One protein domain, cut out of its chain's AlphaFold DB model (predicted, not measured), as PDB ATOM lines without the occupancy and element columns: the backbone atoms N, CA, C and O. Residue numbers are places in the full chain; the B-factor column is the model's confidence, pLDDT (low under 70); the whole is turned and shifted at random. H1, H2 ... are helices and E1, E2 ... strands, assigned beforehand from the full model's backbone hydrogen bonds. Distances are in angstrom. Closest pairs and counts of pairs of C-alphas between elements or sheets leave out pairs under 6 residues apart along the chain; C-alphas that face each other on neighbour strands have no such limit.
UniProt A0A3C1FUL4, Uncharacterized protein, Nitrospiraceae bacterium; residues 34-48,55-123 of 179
ATOM      1  N   SER A  34     -27.327  27.102 -28.180       79.12
ATOM      2  CA  SER A  34     -26.901  27.087 -26.778       79.12
ATOM      3  C   SER A  34     -28.102  26.973 -25.851       79.12
ATOM      4  O   SER A  34     -28.951  27.867 -25.831       79.12
ATOM      5  N   VAL A  35     -28.149  25.903 -25.055       79.75
ATOM      6  CA  VAL A  35     -29.165  25.708 -24.015       79.75
ATOM      7  C   VAL A  35     -28.621  26.200 -22.676       79.75
ATOM      8  O   VAL A  35     -27.478  25.918 -22.317       79.75
ATOM      9  N   ARG A  36     -29.433  26.941 -21.921       81.12
ATOM     10  CA  ARG A  36     -29.112  27.420 -20.572       81.12
ATOM     11  C   ARG A  36     -30.298  27.221 -19.642       81.12
ATOM     12  O   ARG A  36     -31.447  27.302 -20.063       81.12
ATOM     13  N   ILE A  37     -30.001  26.948 -18.377       79.44
ATOM     14  CA  ILE A  37     -30.997  26.685 -17.341       79.44
ATOM     15  C   ILE A  37     -30.750  27.653 -16.192       79.44
ATOM     16  O   ILE A  37     -29.647  27.704 -15.645       79.44
ATOM     17  N   TYR A  38     -31.788  28.383 -15.800       81.50
ATOM     18  CA  TYR A  38     -31.750  29.323 -14.689       81.50
ATOM     19  C   TYR A  38     -32.835  28.976 -13.679       81.50
ATOM     20  O   TYR A  38     -33.941  28.587 -14.046       81.50
ATOM     21  N   TYR A  39     -32.526  29.146 -12.398       79.00
ATOM     22  CA  TYR A  39     -33.481  28.924 -11.317       79.00
ATOM     23  C   TYR A  39     -33.879  30.266 -10.715       79.00
ATOM     24  O   TYR A  39     -33.026  30.970 -10.172       79.00
ATOM     25  N   LEU A  40     -35.168  30.585 -10.772       76.94
ATOM     26  CA  LEU A  40     -35.759  31.649  -9.969       76.94
ATOM     27  C   LEU A  40     -35.937  31.119  -8.552       76.94
ATOM     28  O   LEU A  40     -36.470  30.026  -8.354       76.94
ATOM     29  N   ARG A  41     -35.424  31.864  -7.575       76.19
ATOM     30  CA  ARG A  41     -35.328  31.427  -6.182       76.19
ATOM     31  C   ARG A  41     -36.026  32.410  -5.263       76.19
ATOM     32  O   ARG A  41     -35.852  33.612  -5.429       76.19
ATOM     33  N   ASP A  42     -36.732  31.877  -4.275       72.38
ATOM     34  CA  ASP A  42     -37.232  32.645  -3.145       72.38
ATOM     35  C   ASP A  42     -36.076  33.071  -2.250       72.38
ATOM     36  O   ASP A  42     -35.292  32.230  -1.801       72.38
ATOM     37  N   ARG A  43     -36.000  34.360  -1.937       69.50
ATOM     38  CA  ARG A  43     -34.998  34.899  -1.019       69.50
ATOM     39  C   ARG A  43     -35.429  34.869   0.442       69.50
ATOM     40  O   ARG A  43     -34.567  34.979   1.305       69.50
ATOM     41  N   ARG A  44     -36.713  34.634   0.734       67.44
ATOM     42  CA  ARG A  44     -37.258  34.598   2.106       67.44
ATOM     43  C   ARG A  44     -36.609  33.534   2.998       67.44
ATOM     44  O   ARG A  44     -36.616  33.669   4.210       67.44
ATOM     45  N   ASN A  45     -36.030  32.495   2.393       60.41
ATOM     46  CA  ASN A  45     -35.380  31.380   3.092       60.41
ATOM     47  C   ASN A  45     -33.842  31.412   3.009       60.41
ATOM     48  O   ASN A  45     -33.191  30.384   3.213       60.41
ATOM     49  N   ILE A  46     -33.247  32.559   2.673       73.50
ATOM     50  CA  ILE A  46     -31.793  32.719   2.728       73.50
ATOM     51  C   ILE A  46     -31.371  32.808   4.194       73.50
ATOM     52  O   ILE A  46     -31.861  33.643   4.945       73.50
ATOM     53  N   ARG A  47     -30.449  31.935   4.590       75.50
ATOM     54  CA  ARG A  47     -29.823  31.922   5.912       75.50
ATOM     55  C   ARG A  47     -28.352  32.257   5.756       75.50
ATOM     56  O   ARG A  47     -27.702  31.721   4.857       75.50
ATOM     57  N   THR A  48     -27.830  33.099   6.631       80.00
ATOM     58  CA  THR A  48     -26.386  33.306   6.756       80.00
ATOM     59  C   THR A  48     -25.806  32.127   7.531       80.00
ATOM     60  O   THR A  48     -26.335  31.746   8.572       80.00
ATOM     61  N   THR A  55     -26.979  30.858   2.294       72.38
ATOM     62  CA  THR A  55     -27.618  29.717   1.632       72.38
ATOM     63  C   THR A  55     -28.305  30.166   0.346       72.38
ATOM     64  O   THR A  55     -28.807  31.283   0.209       72.38
ATOM     65  N   ARG A  56     -28.337  29.276  -0.648       64.50
ATOM     66  CA  ARG A  56     -29.093  29.541  -1.873       64.50
ATOM     67  C   ARG A  56     -30.576  29.425  -1.540       64.50
ATOM     68  O   ARG A  56     -31.013  28.349  -1.144       64.50
ATOM     69  N   GLY A  57     -31.327  30.500  -1.764       68.25
ATOM     70  CA  GLY A  57     -32.781  30.523  -1.613       68.25
ATOM     71  C   GLY A  57     -33.494  29.373  -2.341       68.25
ATOM     72  O   GLY A  57     -32.952  28.793  -3.295       68.25
ATOM     73  N   ASN A  58     -34.702  29.026  -1.899       70.06
ATOM     74  CA  ASN A  58     -35.436  27.868  -2.418       70.06
ATOM     75  C   ASN A  58     -35.807  28.074  -3.895       70.06
ATOM     76  O   ASN A  58     -36.349  29.121  -4.232       70.06
ATOM     77  N   PRO A  59     -35.523  27.124  -4.804       70.94
ATOM     78  CA  PRO A  59     -35.937  27.252  -6.198       70.94
ATOM     79  C   PRO A  59     -37.467  27.208  -6.303       70.94
ATOM     80  O   PRO A  59     -38.087  26.254  -5.849       70.94
ATOM     81  N   ILE A  60     -38.054  28.240  -6.908       71.75
ATOM     82  CA  ILE A  60     -39.495  28.360  -7.175       71.75
ATOM     83  C   ILE A  60     -39.800  27.982  -8.624       71.75
ATOM     84  O   ILE A  60     -40.805  27.338  -8.905       71.75
ATOM     85  N   ALA A  61     -38.950  28.384  -9.568       75.44
ATOM     86  CA  ALA A  61     -39.166  28.082 -10.975       75.44
ATOM     87  C   ALA A  61     -37.847  27.825 -11.699       75.44
ATOM     88  O   ALA A  61     -36.795  28.355 -11.339       75.44
ATOM     89  N   CYS A  62     -37.927  27.014 -12.744       80.69
ATOM     90  CA  CYS A  62     -36.855  26.766 -13.688       80.69
ATOM     91  C   CYS A  62     -37.198  27.435 -15.012       80.69
ATOM     92  O   CYS A  62     -38.245  27.153 -15.590       80.69
ATOM     93  N   VAL A  63     -36.302  28.272 -15.521       83.44
ATOM     94  CA  VAL A  63     -36.387  28.831 -16.868       83.44
ATOM     95  C   VAL A  63     -35.322  28.154 -17.710       83.44
ATOM     96  O   VAL A  63     -34.128  28.284 -17.440       83.44
ATOM     97  N   VAL A  64     -35.759  27.405 -18.713       84.81
ATOM     98  CA  VAL A  64     -34.873  26.804 -19.708       84.81
ATOM     99  C   VAL A  64     -34.924  27.682 -20.945       84.81
ATOM    100  O   VAL A  64     -36.009  28.009 -21.416       84.81
ATOM    101  N   THR A  65     -33.766  28.070 -21.462       86.94
ATOM    102  CA  THR A  65     -33.632  28.893 -22.666       86.94
ATOM    103  C   THR A  65     -32.777  28.170 -23.685       86.94
ATOM    104  O   THR A  65     -31.736  27.620 -23.334       86.94
ATOM    105  N   GLU A  66     -33.163  28.242 -24.942       88.00
ATOM    106  CA  GLU A  66     -32.452  27.717 -26.091       88.00
ATOM    107  C   GLU A  66     -32.271  28.873 -27.072       88.00
ATOM    108  O   GLU A  66     -33.237  29.503 -27.501       88.00
ATOM    109  N   VAL A  67     -31.019  29.207 -27.355       87.06
ATOM    110  CA  VAL A  67     -30.665  30.355 -28.191       87.06
ATOM    111  C   VAL A  67     -30.194  29.838 -29.534       87.06
ATOM    112  O   VAL A  67     -29.202  29.109 -29.597       87.06
ATOM    113  N   ASP A  68     -30.883  30.254 -30.587       87.25
ATOM    114  CA  ASP A  68     -30.498  30.013 -31.967       87.25
ATOM    115  C   ASP A  68     -30.028  31.331 -32.590       87.25
ATOM    116  O   ASP A  68     -30.815  32.204 -32.960       87.25
ATOM    117  N   LYS A  69     -28.705  31.483 -32.687       80.88
ATOM    118  CA  LYS A  69     -28.079  32.659 -33.301       80.88
ATOM    119  C   LYS A  69     -28.229  32.683 -34.821       80.88
ATOM    120  O   LYS A  69     -28.127  33.759 -35.397       80.88
ATOM    121  N   GLY A  70     -28.460  31.533 -35.456       81.00
ATOM    122  CA  GLY A  70     -28.649  31.438 -36.900       81.00
ATOM    123  C   GLY A  70     -30.003  31.996 -37.327       81.00
ATOM    124  O   GLY A  70     -30.073  32.746 -38.294       81.00
ATOM    125  N   THR A  71     -31.062  31.683 -36.577       82.44
ATOM    126  CA  THR A  71     -32.407  32.247 -36.809       82.44
ATOM    127  C   THR A  71     -32.662  33.549 -36.051       82.44
ATOM    128  O   THR A  71     -33.676  34.201 -36.276       82.44
ATOM    129  N   GLY A  72     -31.761  33.944 -35.148       85.44
ATOM    130  CA  GLY A  72     -31.933  35.135 -34.319       85.44
ATOM    131  C   GLY A  72     -33.053  34.982 -33.289       85.44
ATOM    132  O   GLY A  72     -33.642  35.985 -32.883       85.44
ATOM    133  N   THR A  73     -33.335  33.757 -32.839       89.56
ATOM    134  CA  THR A  73     -34.432  33.464 -31.911       89.56
ATOM    135  C   THR A  73     -33.950  32.978 -30.547       89.56
ATOM    136  O   THR A  73     -32.916  32.322 -30.396       89.56
ATOM    137  N   ILE A  74     -34.734  33.298 -29.520       89.69
ATOM    138  CA  ILE A  74     -34.609  32.737 -28.177       89.69
ATOM    139  C   ILE A  74     -35.892  31.970 -27.899       89.69
ATOM    140  O   ILE A  74     -36.966  32.557 -27.807       89.69
ATOM    141  N   ARG A  75     -35.791  30.659 -27.730       89.69
ATOM    142  CA  ARG A  75     -36.898  29.827 -27.265       89.69
ATOM    143  C   ARG A  75     -36.740  29.642 -25.768       89.69
ATOM    144  O   ARG A  75     -35.631  29.413 -25.292       89.69
ATOM    145  N   TYR A  76     -37.815  29.741 -25.004       87.88
ATOM    146  CA  TYR A  76     -37.751  29.447 -23.579       87.88
ATOM    147  C   TYR A  76     -39.015  28.759 -23.076       87.88
ATOM    148  O   TYR A  76     -40.097  28.927 -23.629       87.88
ATOM    149  N   ALA A  77     -38.876  27.986 -22.007       83.94
ATOM    150  CA  ALA A  77     -39.995  27.415 -21.274       83.94
ATOM    151  C   ALA A  77     -39.765  27.594 -19.779       83.94
ATOM    152  O   ALA A  77     -38.628  27.597 -19.298       83.94
ATOM    153  N   VAL A  78     -40.869  27.727 -19.051       79.62
ATOM    154  CA  VAL A  78     -40.859  27.839 -17.599       79.62
ATOM    155  C   VAL A  78     -41.490  26.589 -17.007       79.62
ATOM    156  O   VAL A  78     -42.620  26.239 -17.339       79.62
ATOM    157  N   SER A  79     -40.758  25.926 -16.121       74.38
ATOM    158  CA  SER A  79     -41.294  24.909 -15.222       74.38
ATOM    159  C   SER A  79     -41.467  25.557 -13.857       74.38
ATOM    160  O   SER A  79     -40.487  25.947 -13.219       74.38
ATOM    161  N   THR A  80     -42.710  25.764 -13.441       64.56
ATOM    162  CA  THR A  80     -43.028  26.280 -12.108       64.56
ATOM    163  C   THR A  80     -43.039  25.139 -11.094       64.56
ATOM    164  O   THR A  80     -43.343  24.000 -11.452       64.56
ATOM    165  N   LEU A  81     -42.772  25.447  -9.818       58.56
ATOM    166  CA  LEU A  81     -43.292  24.653  -8.702       58.56
ATOM    167  C   LEU A  81     -44.776  24.378  -8.984       58.56
ATOM    168  O   LEU A  81     -45.487  25.285  -9.429       58.56
ATOM    169  N   HIS A  82     -45.234  23.146  -8.771       48.72
ATOM    170  CA  HIS A  82     -46.658  22.839  -8.862       48.72
ATOM    171  C   HIS A  82     -47.448  23.842  -7.990       48.72
ATOM    172  O   HIS A  82     -46.914  24.319  -6.983       48.72
ATOM    173  N   PRO A  83     -48.683  24.227  -8.351       47.44
ATOM    174  CA  PRO A  83     -49.543  24.895  -7.382       47.44
ATOM    175  C   PRO A  83     -49.633  24.020  -6.119       47.44
ATOM    176  O   PRO A  83     -49.489  22.796  -6.235       47.44
ATOM    177  N   PRO A  84     -49.827  24.610  -4.923       50.06
ATOM    178  CA  PRO A  84     -50.161  23.815  -3.750       50.06
ATOM    179  C   PRO A  84     -51.341  22.925  -4.129       50.06
ATOM    180  O   PRO A  84     -52.383  23.421  -4.554       50.06
ATOM    181  N   PHE A  85     -51.131  21.616  -4.072       51.22
ATOM    182  CA  PHE A  85     -52.206  20.658  -4.225       51.22
ATOM    183  C   PHE A  85     -52.557  20.169  -2.833       51.22
ATOM    184  O   PHE A  85     -51.687  19.965  -1.981       51.22
ATOM    185  N   THR A  86     -53.849  20.044  -2.596       43.72
ATOM    186  CA  THR A  86     -54.355  19.325  -1.445       43.72
ATOM    187  C   THR A  86     -54.026  17.854  -1.664       43.72
ATOM    188  O   THR A  86     -54.361  17.301  -2.714       43.72
ATOM    189  N   ASP A  87     -53.315  17.232  -0.721       49.41
ATOM    190  CA  ASP A  87     -53.178  15.771  -0.733       49.41
ATOM    191  C   ASP A  87     -54.573  15.128  -0.611       49.41
ATOM    192  O   ASP A  87     -55.553  15.812  -0.295       49.41
ATOM    193  N   LYS A  88     -54.683  13.815  -0.830       56.31
ATOM    194  CA  LYS A  88     -55.939  13.062  -0.654       56.31
ATOM    195  C   LYS A  88     -56.583  13.290   0.724       56.31
ATOM    196  O   LYS A  88     -57.798  13.177   0.836       56.31
ATOM    197  N   ASP A  89     -55.784  13.699   1.711       60.41
ATOM    198  CA  ASP A  89     -56.183  13.992   3.093       60.41
ATOM    199  C   ASP A  89     -56.481  15.482   3.371       60.41
ATOM    200  O   ASP A  89     -56.623  15.891   4.521       60.41
ATOM    201  N   GLY A  90     -56.545  16.343   2.350       51.75
ATOM    202  CA  GLY A  90     -56.910  17.755   2.530       51.75
ATOM    203  C   GLY A  90     -55.804  18.648   3.118       51.75
ATOM    204  O   GLY A  90     -56.022  19.843   3.323       51.75
ATOM    205  N   ALA A  91     -54.595  18.122   3.331       54.47
ATOM    206  CA  ALA A  91     -53.446  18.907   3.776       54.47
ATOM    207  C   ALA A  91     -52.836  19.731   2.627       54.47
ATOM    208  O   ALA A  91     -52.577  19.213   1.537       54.47
ATOM    209  N   PHE A  92     -52.555  21.013   2.884       49.19
ATOM    210  CA  PHE A  92     -51.803  21.875   1.969       49.19
ATOM    211  C   PHE A  92     -50.348  21.409   1.882       49.19
ATOM    212  O   PHE A  92     -49.524  21.731   2.740       49.19
ATOM    213  N   VAL A  93     -50.001  20.682   0.821       51.25
ATOM    214  CA  VAL A  93     -48.618  20.270   0.583       51.25
ATOM    215  C   VAL A  93     -47.936  21.325  -0.277       51.25
ATOM    216  O   VAL A  93     -48.338  21.589  -1.408       51.25
ATOM    217  N   THR A  94     -46.874  21.938   0.254       53.31
ATOM    218  CA  THR A  94     -45.982  22.780  -0.557       53.31
ATOM    219  C   THR A  94     -45.150  21.849  -1.440       53.31
ATOM    220  O   THR A  94     -44.322  21.101  -0.908       53.31
ATOM    221  N   PRO A  95     -45.344  21.837  -2.769       54.09
ATOM    222  CA  PRO A  95     -44.661  20.874  -3.614       54.09
ATOM    223  C   PRO A  95     -43.157  21.123  -3.583       54.09
ATOM    224  O   PRO A  95     -42.678  22.248  -3.728       54.09
ATOM    225  N   LYS A  96     -42.384  20.051  -3.408       58.38
ATOM    226  CA  LYS A  96     -40.927  20.122  -3.521       58.38
ATOM    227  C   LYS A  96     -40.561  20.399  -4.979       58.38
ATOM    228  O   LYS A  96     -41.076  19.762  -5.892       58.38
ATOM    229  N   PHE A  97     -39.651  21.346  -5.196       63.72
ATOM    230  CA  PHE A  97     -39.122  21.650  -6.523       63.72
ATOM    231  C   PHE A  97     -38.447  20.415  -7.139       63.72
ATOM    232  O   PHE A  97     -37.407  19.963  -6.647       63.72
ATOM    233  N   ASP A  98     -39.000  19.899  -8.238       65.19
ATOM    234  CA  ASP A  98     -38.446  18.742  -8.937       65.19
ATOM    235  C   ASP A  98     -37.364  19.162  -9.953       65.19
ATOM    236  O   ASP A  98     -37.610  19.605 -11.085       65.19
ATOM    237  N   LYS A  99     -36.105  18.992  -9.533       66.62
ATOM    238  CA  LYS A  99     -34.921  19.200 -10.381       66.62
ATOM    239  C   LYS A  99     -34.844  18.195 -11.531       66.62
ATOM    240  O   LYS A  99     -34.277  18.522 -12.573       66.62
ATOM    241  N   THR A 100     -35.363  16.985 -11.353       67.00
ATOM    242  CA  THR A 100     -35.358  15.926 -12.365       67.00
ATOM    243  C   THR A 100     -36.334  16.271 -13.480       67.00
ATOM    244  O   THR A 100     -35.951  16.204 -14.646       67.00
ATOM    245  N   LEU A 101     -37.533  16.761 -13.148       66.62
ATOM    246  CA  LEU A 101     -38.481  17.300 -14.129       66.62
ATOM    247  C   LEU A 101     -37.870  18.466 -14.920       66.62
ATOM    248  O   LEU A 101     -37.926  18.482 -16.147       66.62
ATOM    249  N   SER A 102     -37.193  19.388 -14.231       66.31
ATOM    250  CA  SER A 102     -36.484  20.508 -14.868       66.31
ATOM    251  C   SER A 102     -35.407  20.033 -15.858       66.31
ATOM    252  O   SER A 102     -35.306  20.542 -16.976       66.31
ATOM    253  N   LYS A 103     -34.625  19.010 -15.481       66.50
ATOM    254  CA  LYS A 103     -33.631  18.378 -16.363       66.50
ATOM    255  C   LYS A 103     -34.282  17.637 -17.531       66.50
ATOM    256  O   LYS A 103     -33.753  17.710 -18.635       66.50
ATOM    257  N   ARG A 104     -35.419  16.964 -17.330       65.31
ATOM    258  CA  ARG A 104     -36.183  16.296 -18.402       65.31
ATOM    259  C   ARG A 104     -36.728  17.303 -19.416       65.31
ATOM    260  O   ARG A 104     -36.603  17.072 -20.610       65.31
ATOM    261  N   ILE A 105     -37.225  18.456 -18.964       64.25
ATOM    262  CA  ILE A 105     -37.652  19.559 -19.847       64.25
ATOM    263  C   ILE A 105     -36.472  20.106 -20.661       64.25
ATOM    264  O   ILE A 105     -36.612  20.388 -21.850       64.25
ATOM    265  N   ALA A 106     -35.297  20.231 -20.041       58.59
ATOM    266  CA  ALA A 106     -34.095  20.688 -20.733       58.59
ATOM    267  C   ALA A 106     -33.529  19.656 -21.724       58.59
ATOM    268  O   ALA A 106     -33.077  20.025 -22.805       58.59
ATOM    269  N   THR A 107     -33.564  18.369 -21.374       58.12
ATOM    270  CA  THR A 107     -33.039  17.269 -22.205       58.12
ATOM    271  C   THR A 107     -34.010  16.831 -23.304       58.12
ATOM    272  O   THR A 107     -33.562  16.349 -24.337       58.12
ATOM    273  N   GLY A 108     -35.312  17.099 -23.155       54.78
ATOM    274  CA  GLY A 108     -36.339  16.969 -24.196       54.78
ATOM    275  C   GLY A 108     -36.558  18.232 -25.046       54.78
ATOM    276  O   GLY A 108     -37.656  18.395 -25.570       54.78
ATOM    277  N   ARG A 109     -35.554  19.132 -25.113       56.28
ATOM    278  CA  ARG A 109     -35.480  20.401 -25.877       56.28
ATOM    279  C   ARG A 109     -36.819  21.129 -26.023       56.28
ATOM    280  O   ARG A 109     -37.486  21.022 -27.046       56.28
ATOM    281  N   LEU A 110     -37.180  21.881 -24.977       58.59
ATOM    282  CA  LEU A 110     -38.263  22.870 -24.986       58.59
ATOM    283  C   LEU A 110     -39.533  22.364 -25.703       58.59
ATOM    284  O   LEU A 110     -39.933  22.862 -26.754       58.59
ATOM    285  N   THR A 111     -40.171  21.354 -25.109       54.09
ATOM    286  CA  THR A 111     -41.483  20.803 -25.503       54.09
ATOM    287  C   THR A 111     -42.521  21.878 -25.863       54.09
ATOM    288  O   THR A 111     -42.465  22.970 -25.305       54.09
ATOM    289  N   LYS A 112     -43.502  21.519 -26.723       52.75
ATOM    290  CA  LYS A 112     -44.643  22.262 -27.348       52.75
ATOM    291  C   LYS A 112     -45.162  23.596 -26.750       52.75
ATOM    292  O   LYS A 112     -45.849  24.315 -27.460       52.75
ATOM    293  N   ARG A 113     -44.875  23.944 -25.495       62.94
ATOM    294  CA  ARG A 113     -45.248  25.203 -24.820       62.94
ATOM    295  C   ARG A 113     -44.114  26.238 -24.749       62.94
ATOM    296  O   ARG A 113     -44.187  27.163 -23.945       62.94
ATOM    297  N   ALA A 114     -43.050  26.071 -25.529       77.94
ATOM    298  CA  ALA A 114     -41.946  27.022 -25.551       77.94
ATOM    299  C   ALA A 114     -42.378  28.356 -26.176       77.94
ATOM    300  O   ALA A 114     -42.870  28.394 -27.303       77.94
ATOM    301  N   THR A 115     -42.154  29.449 -25.459       86.25
ATOM    302  CA  THR A 115     -42.336  30.804 -25.969       86.25
ATOM    303  C   THR A 115     -41.127  31.189 -26.814       86.25
ATOM    304  O   THR A 115     -39.988  30.904 -26.442       86.25
ATOM    305  N   VAL A 116     -41.368  31.836 -27.955       89.12
ATOM    306  CA  VAL A 116     -40.319  32.267 -28.885       89.12
ATOM    307  C   VAL A 116     -40.204  33.785 -28.847       89.12
ATOM    308  O   VAL A 116     -41.189  34.488 -29.043       89.12
ATOM    309  N   LEU A 117     -38.993  34.281 -28.613       90.38
ATOM    310  CA  LEU A 117     -38.646  35.697 -28.660       90.38
ATOM    311  C   LEU A 117     -37.723  35.956 -29.849       90.38
ATOM    312  O   LEU A 117     -36.774  35.207 -30.083       90.38
ATOM    313  N   GLN A 118     -37.984  37.043 -30.567       89.12
ATOM    314  CA  GLN A 118     -37.176  37.484 -31.703       89.12
ATOM    315  C   GLN A 118     -36.047  38.405 -31.256       89.12
ATOM    316  O   GLN A 118     -36.243  39.228 -30.363       89.12
ATOM    317  N   GLY A 119     -34.885  38.300 -31.894       85.50
ATOM    318  CA  GLY A 119     -33.693  39.100 -31.629       85.50
ATOM    319  C   GLY A 119     -32.870  38.549 -30.464       85.50
ATOM    320  O   GLY A 119     -33.303  38.600 -29.309       85.50
ATOM    321  N   VAL A 120     -31.660  38.073 -30.762       85.62
ATOM    322  CA  VAL A 120     -30.706  37.543 -29.779       85.62
ATOM    323  C   VAL A 120     -29.712  38.641 -29.385       85.62
ATOM    324  O   VAL A 120     -28.929  39.066 -30.234       85.62
ATOM    325  N   PRO A 121     -29.709  39.103 -28.121       84.81
ATOM    326  CA  PRO A 121     -28.702  40.036 -27.622       84.81
ATOM    327  C   PRO A 121     -27.276  39.468 -27.641       84.81
ATOM    328  O   PRO A 121     -27.073  38.250 -27.655       84.81
ATOM    329  N   GLY A 122     -26.280  40.357 -27.589       78.69
ATOM    330  CA  GLY A 122     -24.864  39.985 -27.656       78.69
ATOM    331  C   GLY A 122     -24.381  39.218 -26.424       78.69
ATOM    332  O   GLY A 122     -23.519  38.341 -26.542       78.69
ATOM    333  N   SER A 123     -24.959  39.490 -25.250       85.25
ATOM    334  CA  SER A 123     -24.543  38.870 -23.991       85.25
ATOM    335  C   SER A 123     -25.587  37.926 -23.385       85.25
ATOM    336  O   SER A 123     -26.802  38.085 -23.504       85.25
TER     337      SER A 123
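What this domain is: This is residues 34 to 48 and 55 to 123 of the 179 residues of an uncharacterized protein of Nitrospiraceae bacterium (UniProt A0A3C1FUL4). Picture a twisted sheet of four antiparallel strands, with one short helix, H1, packed over one face along E2, and a long loop, residues 81 to 98, that reaches away past one end of the sheet and adds to the length of the model. E1, E2 and E3 make the long part of the sheet, while the short E4 extends it beside E3, near the turn between E2 and E3. The printed part has 84 residues, with one named helix and four named strands in the order E1, E2, E3, H1, E4; across the sheet the order is E1, E2, E3, E4. The class is mixed, helices and strands, with 41 residues in named elements, under half of those printed. The whole is loose, with a radius of gyration of the C-alphas of 15.7 A, and its outline is flat, spanning 51 by 35 by 19 A.

Where its parts are: Find C-alpha 34 at (-26.901, 27.087, -26.778); from there E1 runs through residues 34 to 42, 26.4 A from first to last C-alpha. After the cut, look for E2 at residues 58 to 68, the longest strand with 11 residues and 30.0 A; it bends by 51 degrees at residue 61. With four residues between it and E2, E3 begins at C-alpha 73, at (-34.432, 33.464, -31.911), and its residues 73 to 80 cover 22.8 A from first to last C-alpha. Then read on through residues 81 to 98, a stretch with no named element, to H1 at residues 99 to 107, 12.1 A long. Last comes E4, residues 115 to 118, ending at C-alpha 118 at (-37.176, 37.484, -31.703).

How they stand to each other: Start with the sheet, whose edge strands are E1 and E4. E1 and E2 are antiparallel, at 160 degrees between their directions; look for N 36 and O 65, 2.8 A apart, and N 63 and O 38, 2.8 A apart, within hydrogen-bond range. E2 and E3 form an antiparallel hairpin at 161 degrees, and there N 64 and O 77 are 2.9 A apart, within hydrogen-bond range. E3 and E4 are antiparallel at 151 degrees, with N 76 and O 115 within hydrogen-bond range at 2.9 A. E1 and E4 are apart. From edge to edge the strands' lines turn by 62 degrees. Now move to H1, which is on the sheet at a height over the sheet of 9.1 A. It lies over E2 and runs along the strands, at 6 degrees to E2 on the local plane. The closest C-alphas of H1 and E2 are those of Ala 106 and Val 64, 6.2 A apart; those of H1 and E3 are Ser 102 and Ser 79, 6.5 A apart. In H1 every O i to N i+4 pair is within hydrogen-bond range.

The domain as a whole: The two C-alphas farthest apart are those of Gly 70 and Asp 89, 51.6 A. Residues 49 to 54 are not printed, and C-alphas 48 and 55 stand 6.4 A apart across this cut, which falls in the link from E1 to E2. Of the links printed whole, E2 to E3 is tight, H1 to E4 is short, and E3 to H1 is long with 18 residues. Within that long link, look at residues 85 to 86, which pair antiparallel with residues 92 to 93. The mean pLDDT of the printed part is 70.8, and 39 residues are under 70: residues 43 to 45, 56 to 57 and 80 to 113.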